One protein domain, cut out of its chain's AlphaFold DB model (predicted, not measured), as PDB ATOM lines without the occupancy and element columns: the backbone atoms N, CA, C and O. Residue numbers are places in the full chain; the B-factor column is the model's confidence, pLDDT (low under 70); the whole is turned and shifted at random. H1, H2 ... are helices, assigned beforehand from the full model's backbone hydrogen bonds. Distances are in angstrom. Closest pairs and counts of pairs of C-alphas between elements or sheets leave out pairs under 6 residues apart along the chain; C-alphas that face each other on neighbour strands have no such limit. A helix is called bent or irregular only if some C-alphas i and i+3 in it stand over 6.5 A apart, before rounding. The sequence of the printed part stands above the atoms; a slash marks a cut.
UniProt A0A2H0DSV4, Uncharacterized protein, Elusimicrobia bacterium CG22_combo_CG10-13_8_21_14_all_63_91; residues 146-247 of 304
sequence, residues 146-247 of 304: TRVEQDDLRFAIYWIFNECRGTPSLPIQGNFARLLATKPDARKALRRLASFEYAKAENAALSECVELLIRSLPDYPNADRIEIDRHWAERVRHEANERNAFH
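Overview. This is residues 146 to 247 of the 304 residues of an uncharacterized protein of Elusimicrobia bacterium CG22_combo_CG10-13_8_21_14_all_63_91 (UniProt A0A2H0DSV4). A helical hairpin, H3 and H4, packs across one side of the long helix H1, while H2 packs on another side of H1, along its first half. H5, a single short turn, lies beyond H2 as seen from H1, and H6 crosses H4 with its first part and then runs outward, so that residues 241 to 247 stick out as an arm. The printed part has 102 residues with six named helices, H1 to H6 in order along the chain, and no named strand; the class is all helix. It is compact, with a radius of gyration of the C-alphas of 13.2 A, and spans 40 by 33 by 24 A.

Arrangement. H1, residues 146 to 165, is one of two hubs, each touching three other helices. With residues 149 to 156 alone it touches H2, residues 173 to 182; their closest C-alphas, those of Asp 152 and Asn 175, are 5.4 A apart, and they run opposite ways at a steep tilt of 48 degrees. With residues 153 to 157 alone H1 touches H3, residues 186 to 198, at a steep tilt of 56 degrees, the same way; the closest C-alphas are those of Ile 157 and Leu 190, 6.3 A apart. H2 and H3 are close but not clearly touching, the closest C-alphas, those of Leu 180 and Ala 186, being 6.2 A apart. H4, residues 204 to 216, is the other hub. It forms a helical hairpin with H3, at a shallow tilt of 6 degrees, opposite ways, and the closest C-alphas, those of Arg 187 and Ile 214, are 6.0 A apart. H1 touches H4 with residues 160 to 165 alone, at a steep tilt of 52 degrees, opposite ways; the C-alphas of Cys 164 and Cys 209 come closest, at 5.9 A. H5, residues 222 to 225, only just touches H2, with 3 pairs of C-alphas within 8 A, the closest being those of Ala 177 and Asp 224 at 6.9 A. H5 is apart from H1, H3, H4 and H6. H6, residues 230 to 246, touches H4 with residues 233 to 237 alone and is about perpendicular to it, at 73 degrees; the closest C-alphas are those of Leu 213 and Ala 233, 6.7 A apart. H6 is close to H1 but not clearly touching it, with the C-alphas of Glu 163 and Arg 230 closest at 7.0 A. The helix packing is mostly crossed: of 5 touching pairs with a tilt, 1 is at a shallow tilt. In H1, H2, H3, H4 and H6 every O i to N i+4 pair is within hydrogen-bond range; H5 is too short for such a pair, and its 1 pair of O i and N i+3 is not within range.

Along the chain. H1 begins at C-alpha 146, at (112.014, 169.785, 82.220), and is 28.8 A long from first to last C-alpha. H2 measures 14.3 A, H3 18.0 A and H4 18.3 A; H4 begins at C-alpha 204, at (103.289, 184.668, 109.152). H5 is only just irregular, with C-alphas 222 and 225 6.54 A apart. H6 is 24.5 A long and ends at C-alpha 246, at (121.416, 194.947, 116.157).

Size, cuts and confidence. The two C-alphas farthest apart, those of Arg 147 and Phe 246, are 43.7 A from each other. Residues 241 to 247, of which 241 to 246 belong to H6, stand free. The printed part has no cut and no long link; the link from H1 to H2 is short and the other four are tight. The mean pLDDT of the printed part is 84.4, and the model's confidence is under 70 at residues 201 to 202, 221 to 224 and 245 to 247.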
ATOM      1  N   THR A 146     113.107 168.965  81.679       86.06
ATOM      2  CA  THR A 146     112.014 169.785  82.220       86.06
ATOM      3  C   THR A 146     111.319 169.087  83.392       86.06
ATOM      4  O   THR A 146     110.988 169.741  84.382       86.06
ATOM      5  N   ARG A 147     111.121 167.764  83.315       88.44
ATOM      6  CA  ARG A 147     110.533 166.976  84.406       88.44
ATOM      7  C   ARG A 147     111.432 166.983  85.641       88.44
ATOM      8  O   ARG A 147     110.963 167.324  86.721       88.44
ATOM      9  N   VAL A 148     112.722 166.689  85.469       87.94
ATOM     10  CA  VAL A 148     113.708 166.692  86.565       87.94
ATOM     11  C   VAL A 148     113.790 168.069  87.223       87.94
ATOM     12  O   VAL A 148     113.795 168.158  88.446       87.94
ATOM     13  N   GLU A 149     113.776 169.154  86.443       87.56
ATOM     14  CA  GLU A 149     113.755 170.514  86.991       87.56
ATOM     15  C   GLU A 149     112.501 170.808  87.825       87.56
ATOM     16  O   GLU A 149     112.584 171.500  88.841       87.56
ATOM     17  N   GLN A 150     111.329 170.334  87.394       87.50
ATOM     18  CA  GLN A 150     110.087 170.498  88.153       87.50
ATOM     19  C   GLN A 150     110.113 169.692  89.455       87.50
ATOM     20  O   GLN A 150     109.698 170.208  90.496       87.50
ATOM     21  N   ASP A 151     110.632 168.467  89.406       88.56
ATOM     22  CA  ASP A 151     110.789 167.610  90.578       88.56
ATOM     23  C   ASP A 151     111.782 168.221  91.578       88.56
ATOM     24  O   ASP A 151     111.465 168.336  92.763       88.56
ATOM     25  N   ASP A 152     112.933 168.709  91.104       90.19
ATOM     26  CA  ASP A 152     113.937 169.386  91.933       90.19
ATOM     27  C   ASP A 152     113.370 170.673  92.564       90.19
ATOM     28  O   ASP A 152     113.576 170.910  93.755       90.19
ATOM     29  N   LEU A 153     112.582 171.470  91.827       91.12
ATOM     30  CA  LEU A 153     111.873 172.640  92.376       91.12
ATOM     31  C   LEU A 153     110.879 172.259  93.476       91.12
ATOM     32  O   LEU A 153     110.811 172.924  94.513       91.12
ATOM     33  N   ARG A 154     110.084 171.208  93.246       89.25
ATOM     34  CA  ARG A 154     109.058 170.748  94.188       89.25
ATOM     35  C   ARG A 154     109.680 170.170  95.454       89.25
ATOM     36  O   ARG A 154     109.185 170.407  96.556       89.25
ATOM     37  N   PHE A 155     110.770 169.433  95.301       90.12
ATOM     38  CA  PHE A 155     111.507 168.867  96.415       90.12
ATOM     39  C   PHE A 155     112.216 169.961  97.223       90.12
ATOM     40  O   PHE A 155     112.097 169.986  98.448       90.12
ATOM     41  N   ALA A 156     112.841 170.933  96.549       92.12
ATOM     42  CA  ALA A 156     113.459 172.095  97.181       92.12
ATOM     43  C   ALA A 156     112.459 172.911  98.011       92.12
ATOM     44  O   ALA A 156     112.730 173.204  99.174       92.12
ATOM     45  N   ILE A 157     111.281 173.245  97.466       91.94
ATOM     46  CA  ILE A 157     110.293 174.021  98.229       91.94
ATOM     47  C   ILE A 157     109.773 173.233  99.438       91.94
ATOM     48  O   ILE A 157     109.689 173.784 100.534       91.94
ATOM     49  N   TYR A 158     109.499 171.935  99.280       90.44
ATOM     50  CA  TYR A 158     109.059 171.076 100.381       90.44
ATOM     51  C   TYR A 158     110.099 171.001 101.503       90.44
ATOM     52  O   TYR A 158     109.756 171.128 102.680       90.44
ATOM     53  N   TRP A 159     111.373 170.863 101.133       93.31
ATOM     54  CA  TRP A 159     112.484 170.867 102.073       93.31
ATOM     55  C   TRP A 159     112.554 172.175 102.871       93.31
ATOM     56  O   TRP A 159     112.571 172.130 104.099       93.31
ATOM     57  N   ILE A 160     112.491 173.335 102.199       92.38
ATOM     58  CA  ILE A 160     112.524 174.656 102.856       92.38
ATOM     59  C   ILE A 160     111.366 174.789 103.859       92.38
ATOM     60  O   ILE A 160     111.557 175.244 104.988       92.38
ATOM     61  N   PHE A 161     110.163 174.358 103.475       91.00
ATOM     62  CA  PHE A 161     109.007 174.375 104.366       91.00
ATOM     63  C   PHE A 161     109.181 173.466 105.588       91.00
ATOM     64  O   PHE A 161     108.782 173.852 106.686       91.00
ATOM     65  N   ASN A 162     109.754 172.276 105.419       90.31
ATOM     66  CA  ASN A 162     110.008 171.361 106.531       90.31
ATOM     67  C   ASN A 162     111.059 171.915 107.497       90.31
ATOM     68  O   ASN A 162     110.831 171.926 108.707       90.31
ATOM     69  N   GLU A 163     112.143 172.485 106.974       91.50
ATOM     70  CA  GLU A 163     113.167 173.137 107.794       91.50
ATOM     71  C   GLU A 163     112.615 174.303 108.618       91.50
ATOM     72  O   GLU A 163     112.955 174.470 109.793       91.50
ATOM     73  N   CYS A 164     111.711 175.092 108.037       90.25
ATOM     74  CA  CYS A 164     111.044 176.173 108.757       90.25
ATOM     75  C   CYS A 164     109.990 175.688 109.761       90.25
ATOM     76  O   CYS A 164     109.714 176.386 110.734       90.25
ATOM     77  N   ARG A 165     109.415 174.494 109.567       89.12
ATOM     78  CA  ARG A 165     108.523 173.846 110.545       89.12
ATOM     79  C   ARG A 165     109.281 173.102 111.646       89.12
ATOM     80  O   ARG A 165     108.656 172.672 112.612       89.12
ATOM     81  N   GLY A 166     110.595 172.929 111.504       84.81
ATOM     82  CA  GLY A 166     111.402 172.099 112.397       84.81
ATOM     83  C   GLY A 166     111.134 170.600 112.236       84.81
ATOM     84  O   GLY A 166     111.452 169.823 113.137       84.81
ATOM     85  N   THR A 167     110.536 170.180 111.118       84.12
ATOM     86  CA  THR A 167     110.328 168.763 110.814       84.12
ATOM     87  C   THR A 167     111.576 168.169 110.159       84.12
ATOM     88  O   THR A 167     112.298 168.878 109.455       84.12
ATOM     89  N   PRO A 168     111.858 166.868 110.366       77.00
ATOM     90  CA  PRO A 168     112.975 166.212 109.704       77.00
ATOM     91  C   PRO A 168     112.841 166.326 108.186       77.00
ATOM     92  O   PRO A 168     111.791 166.019 107.615       77.00
ATOM     93  N   SER A 169     113.914 166.754 107.539       76.44
ATOM     94  CA  SER A 169     113.998 166.881 106.094       76.44
ATOM     95  C   SER A 169     114.968 165.836 105.535       76.44
ATOM     96  O   SER A 169     115.881 165.367 106.219       76.44
ATOM     97  N   LEU A 170     114.736 165.415 104.294       79.88
ATOM     98  CA  LEU A 170     115.650 164.515 103.593       79.88
ATOM     99  C   LEU A 170     116.882 165.291 103.094       79.88
ATOM    100  O   LEU A 170     116.787 166.502 102.882       79.88
ATOM    101  N   PRO A 171     118.021 164.617 102.851       81.31
ATOM    102  CA  PRO A 171     119.183 165.246 102.228       81.31
ATOM    103  C   PRO A 171     118.813 165.914 100.897       81.31
ATOM    104  O   PRO A 171     118.178 165.293 100.045       81.31
ATOM    105  N   ILE A 172     119.211 167.178 100.724       82.88
ATOM    106  CA  ILE A 172     118.746 168.038  99.619       82.88
ATOM    107  C   ILE A 172     119.875 168.577  98.731       82.88
ATOM    108  O   ILE A 172     119.616 169.090  97.642       82.88
ATOM    109  N   GLN A 173     121.129 168.449  99.172       80.75
ATOM    110  CA  GLN A 173     122.298 169.094  98.563       80.75
ATOM    111  C   GLN A 173     122.391 168.844  97.050       80.75
ATOM    112  O   GLN A 173     122.556 169.786  96.278       80.75
ATOM    113  N   GLY A 174     122.212 167.592  96.611       82.25
ATOM    114  CA  GLY A 174     122.275 167.230  95.192       82.25
ATOM    115  C   GLY A 174     121.170 167.868  94.344       82.25
ATOM    116  O   GLY A 174     121.425 168.283  93.216       82.25
ATOM    117  N   ASN A 175     119.956 167.995  94.883       86.44
ATOM    118  CA  ASN A 175     118.830 168.608  94.182       86.44
ATOM    119  C   ASN A 175     119.009 170.125  94.070       86.44
ATOM    120  O   ASN A 175     118.780 170.676  92.998       86.44
ATOM    121  N   PHE A 176     119.469 170.802  95.130       86.31
ATOM    122  CA  PHE A 176     119.764 172.237  95.050       86.31
ATOM    123  C   PHE A 176     120.936 172.537  94.118       86.31
ATOM    124  O   PHE A 176     120.838 173.473  93.329       86.31
ATOM    125  N   ALA A 177     122.010 171.745  94.160       84.12
ATOM    126  CA  ALA A 177     123.147 171.920  93.258       84.12
ATOM    127  C   ALA A 177     122.711 171.803  91.789       84.12
ATOM    128  O   ALA A 177     123.002 172.689  90.985       84.12
ATOM    129  N   ARG A 178     121.932 170.764  91.450       86.31
ATOM    130  CA  ARG A 178     121.356 170.617  90.105       86.31
ATOM    131  C   ARG A 178     120.429 171.773  89.749       86.31
ATOM    132  O   ARG A 178     120.589 172.351  88.682       86.31
ATOM    133  N   LEU A 179     119.500 172.128  90.635       88.69
ATOM    134  CA  LEU A 179     118.517 173.183  90.398       88.69
ATOM    135  C   LEU A 179     119.171 174.545  90.139       88.69
ATOM    136  O   LEU A 179     118.755 175.261  89.231       88.69
ATOM    137  N   LEU A 180     120.180 174.914  90.930       86.12
ATOM    138  CA  LEU A 180     120.881 176.190  90.783       86.12
ATOM    139  C   LEU A 180     121.749 176.214  89.518       86.12
ATOM    140  O   LEU A 180     121.837 177.258  88.875       86.12
ATOM    141  N   ALA A 181     122.333 175.077  89.126       85.06
ATOM    142  CA  ALA A 181     123.124 174.964  87.903       85.06
ATOM    143  C   ALA A 181     122.270 175.020  86.624       85.06
ATOM    144  O   ALA A 181     122.675 175.632  85.637       85.06
ATOM    145  N   THR A 182     121.090 174.392  86.618       84.12
ATOM    146  CA  THR A 182     120.231 174.323  85.423       84.12
ATOM    147  C   THR A 182     119.272 175.502  85.299       84.12
ATOM    148  O   THR A 182     118.851 175.829  84.189       84.12
ATOM    149  N   LYS A 183     118.926 176.165  86.413       83.31
ATOM    150  CA  LYS A 183     117.869 177.180  86.449       83.31
ATOM    151  C   LYS A 183     118.344 178.491  87.095       83.31
ATOM    152  O   LYS A 183     118.204 178.663  88.306       83.31
ATOM    153  N   PRO A 184     118.791 179.487  86.305       79.50
ATOM    154  CA  PRO A 184     119.239 180.776  86.847       79.50
ATOM    155  C   PRO A 184     118.124 181.528  87.599       79.50
ATOM    156  O   PRO A 184     118.375 182.228  88.574       79.50
ATOM    157  N   ASP A 185     116.865 181.306  87.212       85.12
ATOM    158  CA  ASP A 185     115.682 181.890  87.854       85.12
ATOM    159  C   ASP A 185     115.133 181.051  89.031       85.12
ATOM    160  O   ASP A 185     113.992 181.257  89.463       85.12
ATOM    161  N   ALA A 186     115.905 180.100  89.575       86.94
ATOM    162  CA  ALA A 186     115.455 179.187  90.632       86.94
ATOM    163  C   ALA A 186     114.814 179.916  91.824       86.94
ATOM    164  O   ALA A 186     113.718 179.547  92.244       86.94
ATOM    165  N   ARG A 187     115.412 181.013  92.317       89.62
ATOM    166  CA  ARG A 187     114.841 181.790  93.436       89.62
ATOM    167  C   ARG A 187     113.460 182.354  93.111       89.62
ATOM    168  O   ARG A 187     112.558 182.317  93.941       89.62
ATOM    169  N   LYS A 188     113.271 182.867  91.892       90.75
ATOM    170  CA  LYS A 188     111.990 183.426  91.433       90.75
ATOM    171  C   LYS A 188     110.931 182.334  91.298       90.75
ATOM    172  O   LYS A 188     109.782 182.553  91.678       90.75
ATOM    173  N   ALA A 189     111.312 181.167  90.781       90.44
ATOM    174  CA  ALA A 189     110.433 180.005  90.697       90.44
ATOM    175  C   ALA A 189     110.030 179.500  92.093       90.44
ATOM    176  O   ALA A 189     108.844 179.288  92.343       90.44
ATOM    177  N   LEU A 190     110.987 179.402  93.021       92.25
ATOM    178  CA  LEU A 190     110.741 179.001  94.406       92.25
ATOM    179  C   LEU A 190     109.834 179.990  95.142       92.25
ATOM    180  O   LEU A 190     108.882 179.545  95.767       92.25
ATOM    181  N   ARG A 191     110.037 181.311  95.009       91.44
ATOM    182  CA  ARG A 191     109.122 182.312  95.601       91.44
ATOM    183  C   ARG A 191     107.698 182.190  95.074       91.44
ATOM    184  O   ARG A 191     106.744 182.287  95.838       91.44
ATOM    185  N   ARG A 192     107.530 181.956  93.766       90.50
ATOM    186  CA  ARG A 192     106.197 181.727  93.188       90.50
ATOM    187  C   ARG A 192     105.540 180.508  93.827       90.50
ATOM    188  O   ARG A 192     104.417 180.625  94.299       90.50
ATOM    189  N   LEU A 193     106.242 179.379  93.907       89.12
ATOM    190  CA  LEU A 193     105.727 178.177  94.568       89.12
ATOM    191  C   LEU A 193     105.422 178.418  96.054       89.12
ATOM    192  O   LEU A 193     104.356 178.028  96.523       89.12
ATOM    193  N   ALA A 194     106.305 179.122  96.765       88.31
ATOM    194  CA  ALA A 194     106.118 179.493  98.163       88.31
ATOM    195  C   ALA A 194     104.846 180.326  98.360       88.31
ATOM    196  O   ALA A 194     104.049 180.005  99.232       88.31
ATOM    197  N   SER A 195     104.594 181.316  97.496       85.06
ATOM    198  CA  SER A 195     103.396 182.163  97.575       85.06
ATOM    199  C   SER A 195     102.084 181.376  97.474       85.06
ATOM    200  O   SER A 195     101.140 181.666  98.209       85.06
ATOM    201  N   PHE A 196     102.037 180.332  96.636       80.88
ATOM    202  CA  PHE A 196     100.878 179.438  96.553       80.88
ATOM    203  C   PHE A 196     100.699 178.591  97.819       80.88
ATOM    204  O   PHE A 196      99.570 178.333  98.226       80.88
ATOM    205  N   GLU A 197     101.792 178.155  98.444       80.19
ATOM    206  CA  GLU A 197     101.750 177.368  99.680       80.19
ATOM    207  C   GLU A 197     101.467 178.234 100.922       80.19
ATOM    208  O   GLU A 197     100.747 177.795 101.816       80.19
ATOM    209  N   TYR A 198     101.928 179.487 100.974       78.00
ATOM    210  CA  TYR A 198     101.575 180.428 102.046       78.00
ATOM    211  C   TYR A 198     100.100 180.782 102.052       78.00
ATOM    212  O   TYR A 198      99.505 180.872 103.118       78.00
ATOM    213  N   ALA A 199      99.484 180.931 100.877       70.31
ATOM    214  CA  ALA A 199      98.044 181.151 100.791       70.31
ATOM    215  C   ALA A 199      97.238 180.013 101.453       70.31
ATOM    216  O   ALA A 199      96.101 180.227 101.855       70.31
ATOM    217  N   LYS A 200      97.830 178.816 101.591       71.62
ATOM    218  CA  LYS A 200      97.246 177.682 102.321       71.62
ATOM    219  C   LYS A 200      97.665 177.630 103.794       71.62
ATOM    220  O   LYS A 200      96.962 177.032 104.602       71.62
ATOM    221  N   ALA A 201      98.830 178.172 104.137       64.50
ATOM    222  CA  ALA A 201      99.416 178.109 105.468       64.50
ATOM    223  C   ALA A 201      99.259 179.465 106.171       64.50
ATOM    224  O   ALA A 201     100.063 180.366 105.964       64.50
ATOM    225  N   GLU A 202      98.249 179.604 107.030       63.47
ATOM    226  CA  GLU A 202      97.900 180.830 107.776       63.47
ATOM    227  C   GLU A 202      98.937 181.236 108.859       63.47
ATOM    228  O   GLU A 202      98.588 181.595 109.980       63.47
ATOM    229  N   ASN A 203     100.241 181.153 108.575       79.12
ATOM    230  CA  ASN A 203     101.312 181.398 109.541       79.12
ATOM    231  C   ASN A 203     102.361 182.380 108.990       79.12
ATOM    232  O   ASN A 203     103.181 182.036 108.136       79.12
ATOM    233  N   ALA A 204     102.362 183.602 109.533       81.44
ATOM    234  CA  ALA A 204     103.289 184.668 109.152       81.44
ATOM    235  C   ALA A 204     104.762 184.332 109.453       81.44
ATOM    236  O   ALA A 204     105.627 184.624 108.631       81.44
ATOM    237  N   ALA A 205     105.048 183.658 110.573       84.06
ATOM    238  CA  ALA A 205     106.413 183.276 110.944       84.06
ATOM    239  C   ALA A 205     106.981 182.196 110.006       84.06
ATOM    240  O   ALA A 205     108.157 182.225 109.642       84.06
ATOM    241  N   LEU A 206     106.130 181.262 109.563       86.69
ATOM    242  CA  LEU A 206     106.501 180.281 108.542       86.69
ATOM    243  C   LEU A 206     106.810 180.972 107.208       86.69
ATOM    244  O   LEU A 206     107.790 180.619 106.550       86.69
ATOM    245  N   SER A 207     105.998 181.962 106.830       87.50
ATOM    246  CA  SER A 207     106.211 182.744 105.612       87.50
ATOM    247  C   SER A 207     107.553 183.471 105.623       87.50
ATOM    248  O   SER A 207     108.362 183.290 104.711       87.50
ATOM    249  N   GLU A 208     107.841 184.184 106.710       88.62
ATOM    250  CA  GLU A 208     109.091 184.923 106.887       88.62
ATOM    251  C   GLU A 208     110.323 184.007 106.834       88.62
ATOM    252  O   GLU A 208     111.284 184.310 106.123       88.62
ATOM    253  N   CYS A 209     110.282 182.853 107.510       91.38
ATOM    254  CA  CYS A 209     111.380 181.885 107.475       91.38
ATOM    255  C   CYS A 209     111.647 181.359 106.057       91.38
ATOM    256  O   CYS A 209     112.794 181.329 105.605       91.38
ATOM    257  N   VAL A 210     110.599 180.954 105.336       92.62
ATOM    258  CA  VAL A 210     110.747 180.377 103.993       92.62
ATOM    259  C   VAL A 210     111.238 181.448 103.000       92.62
ATOM    260  O   VAL A 210     112.143 181.167 102.212       92.62
ATOM    261  N   GLU A 211     110.748 182.693 103.082       91.94
ATOM    262  CA  GLU A 211     111.239 183.799 102.242       91.94
ATOM    263  C   GLU A 211     112.706 184.131 102.540       91.94
ATOM    264  O   GLU A 211     113.496 184.355 101.614       91.94
ATOM    265  N   LEU A 212     113.098 184.121 103.819       93.31
ATOM    266  CA  LEU A 212     114.483 184.328 104.233       93.31
ATOM    267  C   LEU A 212     115.409 183.276 103.611       93.31
ATOM    268  O   LEU A 212     116.438 183.638 103.030       93.31
ATOM    269  N   LEU A 213     115.045 181.993 103.695       93.25
ATOM    270  CA  LEU A 213     115.847 180.908 103.129       93.25
ATOM    271  C   LEU A 213     115.935 181.015 101.600       93.25
ATOM    272  O   LEU A 213     117.039 180.961 101.060       93.25
ATOM    273  N   ILE A 214     114.824 181.266 100.894       93.69
ATOM    274  CA  ILE A 214     114.830 181.422  99.426       93.69
ATOM    275  C   ILE A 214     115.685 182.620  98.993       93.69
ATOM    276  O   ILE A 214     116.432 182.541  98.015       93.69
ATOM    277  N   ARG A 215     115.594 183.752  99.701       91.81
ATOM    278  CA  ARG A 215     116.402 184.944  99.408       91.81
ATOM    279  C   ARG A 215     117.892 184.699  99.646       91.81
ATOM    280  O   ARG A 215     118.696 185.267  98.908       91.81
ATOM    281  N   SER A 216     118.234 183.875 100.631       91.25
ATOM    282  CA  SER A 216     119.616 183.587 101.036       91.25
ATOM    283  C   SER A 216     120.276 182.470 100.229       91.25
ATOM    284  O   SER A 216     121.466 182.220 100.417       91.25
ATOM    285  N   LEU A 217     119.542 181.812  99.322       90.19
ATOM    286  CA  LEU A 217     120.131 180.851  98.388       90.19
ATOM    287  C   LEU A 217     121.256 181.510  97.572       90.19
ATOM    288  O   LEU A 217     121.087 182.646  97.123       90.19
ATOM    289  N   PRO A 218     122.388 180.821  97.363       85.12
ATOM    290  CA  PRO A 218     123.473 181.331  96.537       85.12
ATOM    291  C   PRO A 218     123.105 181.306  95.047       85.12
ATOM    292  O   PRO A 218     122.328 180.462  94.603       85.12
ATOM    293  N   ASP A 219     123.689 182.215  94.264       79.94
ATOM    294  CA  ASP A 219     123.645 182.127  92.796       79.94
ATOM    295  C   ASP A 219     124.690 181.139  92.280       79.94
ATOM    296  O   ASP A 219     125.783 181.026  92.838       79.94
ATOM    297  N   TYR A 220     124.390 180.469  91.172       70.81
ATOM    298  CA  TYR A 220     125.391 179.704  90.431       70.81
ATOM    299  C   TYR A 220     126.390 180.650  89.730       70.81
ATOM    300  O   TYR A 220     125.961 181.679  89.201       70.81
ATOM    301  N   PRO A 221     127.709 180.353  89.706       67.75
ATOM    302  CA  PRO A 221     128.398 179.161  90.231       67.75
ATOM    303  C   PRO A 221     128.837 179.261  91.702       67.75
ATOM    304  O   PRO A 221     129.435 178.333  92.238       67.75
ATOM    305  N   ASN A 222     128.541 180.362  92.397       68.50
ATOM    306  CA  ASN A 222     128.942 180.551  93.800       68.50
ATOM    307  C   ASN A 222     128.294 179.532  94.765       68.50
ATOM    308  O   ASN A 222     128.718 179.421  95.914       68.50
ATOM    309  N   ALA A 223     127.298 178.778  94.294       69.38
ATOM    310  CA  ALA A 223     126.659 177.671  94.995       69.38
ATOM    311  C   ALA A 223     127.540 176.412  95.137       69.38
ATOM    312  O   ALA A 223     127.348 175.669  96.094       69.38
ATOM    313  N   ASP A 224     128.531 176.184  94.264       66.44
ATOM    314  CA  ASP A 224     129.304 174.923  94.225       66.44
ATOM    315  C   ASP A 224     130.149 174.671  95.486       66.44
ATOM    316  O   ASP A 224     130.556 173.547  95.768       66.44
ATOM    317  N   ARG A 225     130.425 175.727  96.261       70.50
ATOM    318  CA  ARG A 225     131.199 175.666  97.512       70.50
ATOM    319  C   ARG A 225     130.325 175.701  98.765       70.50
ATOM    320  O   ARG A 225     130.860 175.709  99.871       70.50
ATOM    321  N   ILE A 226     129.006 175.794  98.602       77.31
ATOM    322  CA  ILE A 226     128.059 175.955  99.703       77.31
ATOM    323  C   ILE A 226     127.211 174.696  99.792       77.31
ATOM    324  O   ILE A 226     126.391 174.404  98.925       77.31
ATOM    325  N   GLU A 227     127.379 173.965 100.887       84.50
ATOM    326  CA  GLU A 227     126.507 172.844 101.208       84.50
ATOM    327  C   GLU A 227     125.171 173.396 101.706       84.50
ATOM    328  O   GLU A 227     125.095 174.025 102.762       84.50
ATOM    329  N   ILE A 228     124.124 173.223 100.897       86.69
ATOM    330  CA  ILE A 228     122.758 173.576 101.279       86.69
ATOM    331  C   ILE A 228     122.180 172.388 102.037       86.69
ATOM    332  O   ILE A 228     121.763 171.387 101.450       86.69
ATOM    333  N   ASP A 229     122.198 172.514 103.354       87.31
ATOM    334  CA  ASP A 229     121.711 171.539 104.313       87.31
ATOM    335  C   ASP A 229     121.050 172.248 105.510       87.31
ATOM    336  O   ASP A 229     120.852 173.470 105.531       87.31
ATOM    337  N   ARG A 230     120.695 171.471 106.534       88.06
ATOM    338  CA  ARG A 230     120.087 172.007 107.754       88.06
ATOM    339  C   ARG A 230     121.008 172.980 108.494       88.06
ATOM    340  O   ARG A 230     120.537 174.002 108.988       88.06
ATOM    341  N   HIS A 231     122.310 172.702 108.545       89.06
ATOM    342  CA  HIS A 231     123.274 173.573 109.215       89.06
ATOM    343  C   HIS A 231     123.380 174.932 108.505       89.06
ATOM    344  O   HIS A 231     123.425 175.983 109.147       89.06
ATOM    345  N   TRP A 232     123.356 174.949 107.171       91.25
ATOM    346  CA  TRP A 232     123.253 176.178 106.391       91.25
ATOM    347  C   TRP A 232     121.981 176.965 106.722       91.25
ATOM    348  O   TRP A 232     122.076 178.165 106.987       91.25
ATOM    349  N   ALA A 233     120.818 176.308 106.779       90.69
ATOM    350  CA  ALA A 233     119.561 176.972 107.126       90.69
ATOM    351  C   ALA A 233     119.594 177.558 108.551       90.69
ATOM    352  O   ALA A 233     119.133 178.679 108.779       90.69
ATOM    353  N   GLU A 234     120.180 176.838 109.509       90.31
ATOM    354  CA  GLU A 234     120.388 177.309 110.881       90.31
ATOM    355  C   GLU A 234     121.286 178.548 110.939       90.31
ATOM    356  O   GLU A 234     120.893 179.536 111.564       90.31
ATOM    357  N   ARG A 235     122.423 178.550 110.226       92.50
ATOM    358  CA  ARG A 235     123.305 179.727 110.125       92.50
ATOM    359  C   ARG A 235     122.585 180.941 109.545       92.50
ATOM    360  O   ARG A 235     122.632 182.011 110.143       92.50
ATOM    361  N   VAL A 236     121.876 180.775 108.426       92.25
ATOM    362  CA  VAL A 236     121.135 181.871 107.773       92.25
ATOM    363  C   VAL A 236     120.116 182.494 108.730       92.25
ATOM    364  O   VAL A 236     120.010 183.718 108.816       92.25
ATOM    365  N   ARG A 237     119.378 181.666 109.480       89.69
ATOM    366  CA  ARG A 237     118.415 182.150 110.482       89.69
ATOM    367  C   ARG A 237     119.105 182.858 111.645       89.69
ATOM    368  O   ARG A 237     118.628 183.905 112.073       89.69
ATOM    369  N   HIS A 238     120.213 182.312 112.142       89.25
ATOM    370  CA  HIS A 238     120.982 182.921 113.225       89.25
ATOM    371  C   HIS A 238     121.494 184.312 112.833       89.25
ATOM    372  O   HIS A 238     121.232 185.282 113.539       89.25
ATOM    373  N   GLU A 239     122.122 184.436 111.662       89.75
ATOM    374  CA  GLU A 239     122.620 185.714 111.139       89.75
ATOM    375  C   GLU A 239     121.498 186.744 110.931       89.75
ATOM    376  O   GLU A 239     121.678 187.938 111.180       89.75
ATOM    377  N   ALA A 240     120.323 186.305 110.468       87.12
ATOM    378  CA  ALA A 240     119.168 187.185 110.309       87.12
ATOM    379  C   ALA A 240     118.639 187.686 111.661       87.12
ATOM    380  O   ALA A 240     118.361 188.878 111.811       87.12
ATOM    381  N   ASN A 241     118.554 186.800 112.657       83.50
ATOM    382  CA  ASN A 241     118.143 187.156 114.013       83.50
ATOM    383  C   ASN A 241     119.124 188.136 114.663       83.50
ATOM    384  O   ASN A 241     118.691 189.114 115.272       83.50
ATOM    385  N   GLU A 242     120.431 187.925 114.488       83.12
ATOM    386  CA  GLU A 242     121.458 188.857 114.958       83.12
ATOM    387  C   GLU A 242     121.293 190.233 114.312       83.12
ATOM    388  O   GLU A 242     121.213 191.236 115.017       83.12
ATOM    389  N   ARG A 243     121.152 190.307 112.981       77.50
ATOM    390  CA  ARG A 243     120.931 191.584 112.276       77.50
ATOM    391  C   ARG A 243     119.680 192.315 112.765       77.50
ATOM    392  O   ARG A 243     119.723 193.531 112.944       77.50
ATOM    393  N   ASN A 244     118.594 191.593 113.026       72.81
ATOM    394  CA  ASN A 244     117.373 192.178 113.582       72.81
ATOM    395  C   ASN A 244     117.574 192.672 115.025       72.81
ATOM    396  O   ASN A 244     117.048 193.723 115.386       72.81
ATOM    397  N   ALA A 245     118.370 191.968 115.834       68.31
ATOM    398  CA  ALA A 245     118.707 192.384 117.195       68.31
ATOM    399  C   ALA A 245     119.607 193.635 117.225       68.31
ATOM    400  O   ALA A 245     119.406 194.509 118.067       68.31
ATOM    401  N   PHE A 246     120.548 193.766 116.283       60.28
ATOM    402  CA  PHE A 246     121.416 194.947 116.157       60.28
ATOM    403  C   PHE A 246     120.688 196.193 115.627       60.28
ATOM    404  O   PHE A 246     121.102 197.312 115.929       60.28
ATOM    405  N   HIS A 247     119.600 196.023 114.869       55.28
ATOM    406  CA  HIS A 247     118.801 197.119 114.303       55.28
ATOM    407  C   HIS A 247     117.460 197.359 115.015       55.28
ATOM    408  O   HIS A 247     116.644 198.147 114.529       55.28
TER     409      HIS A 247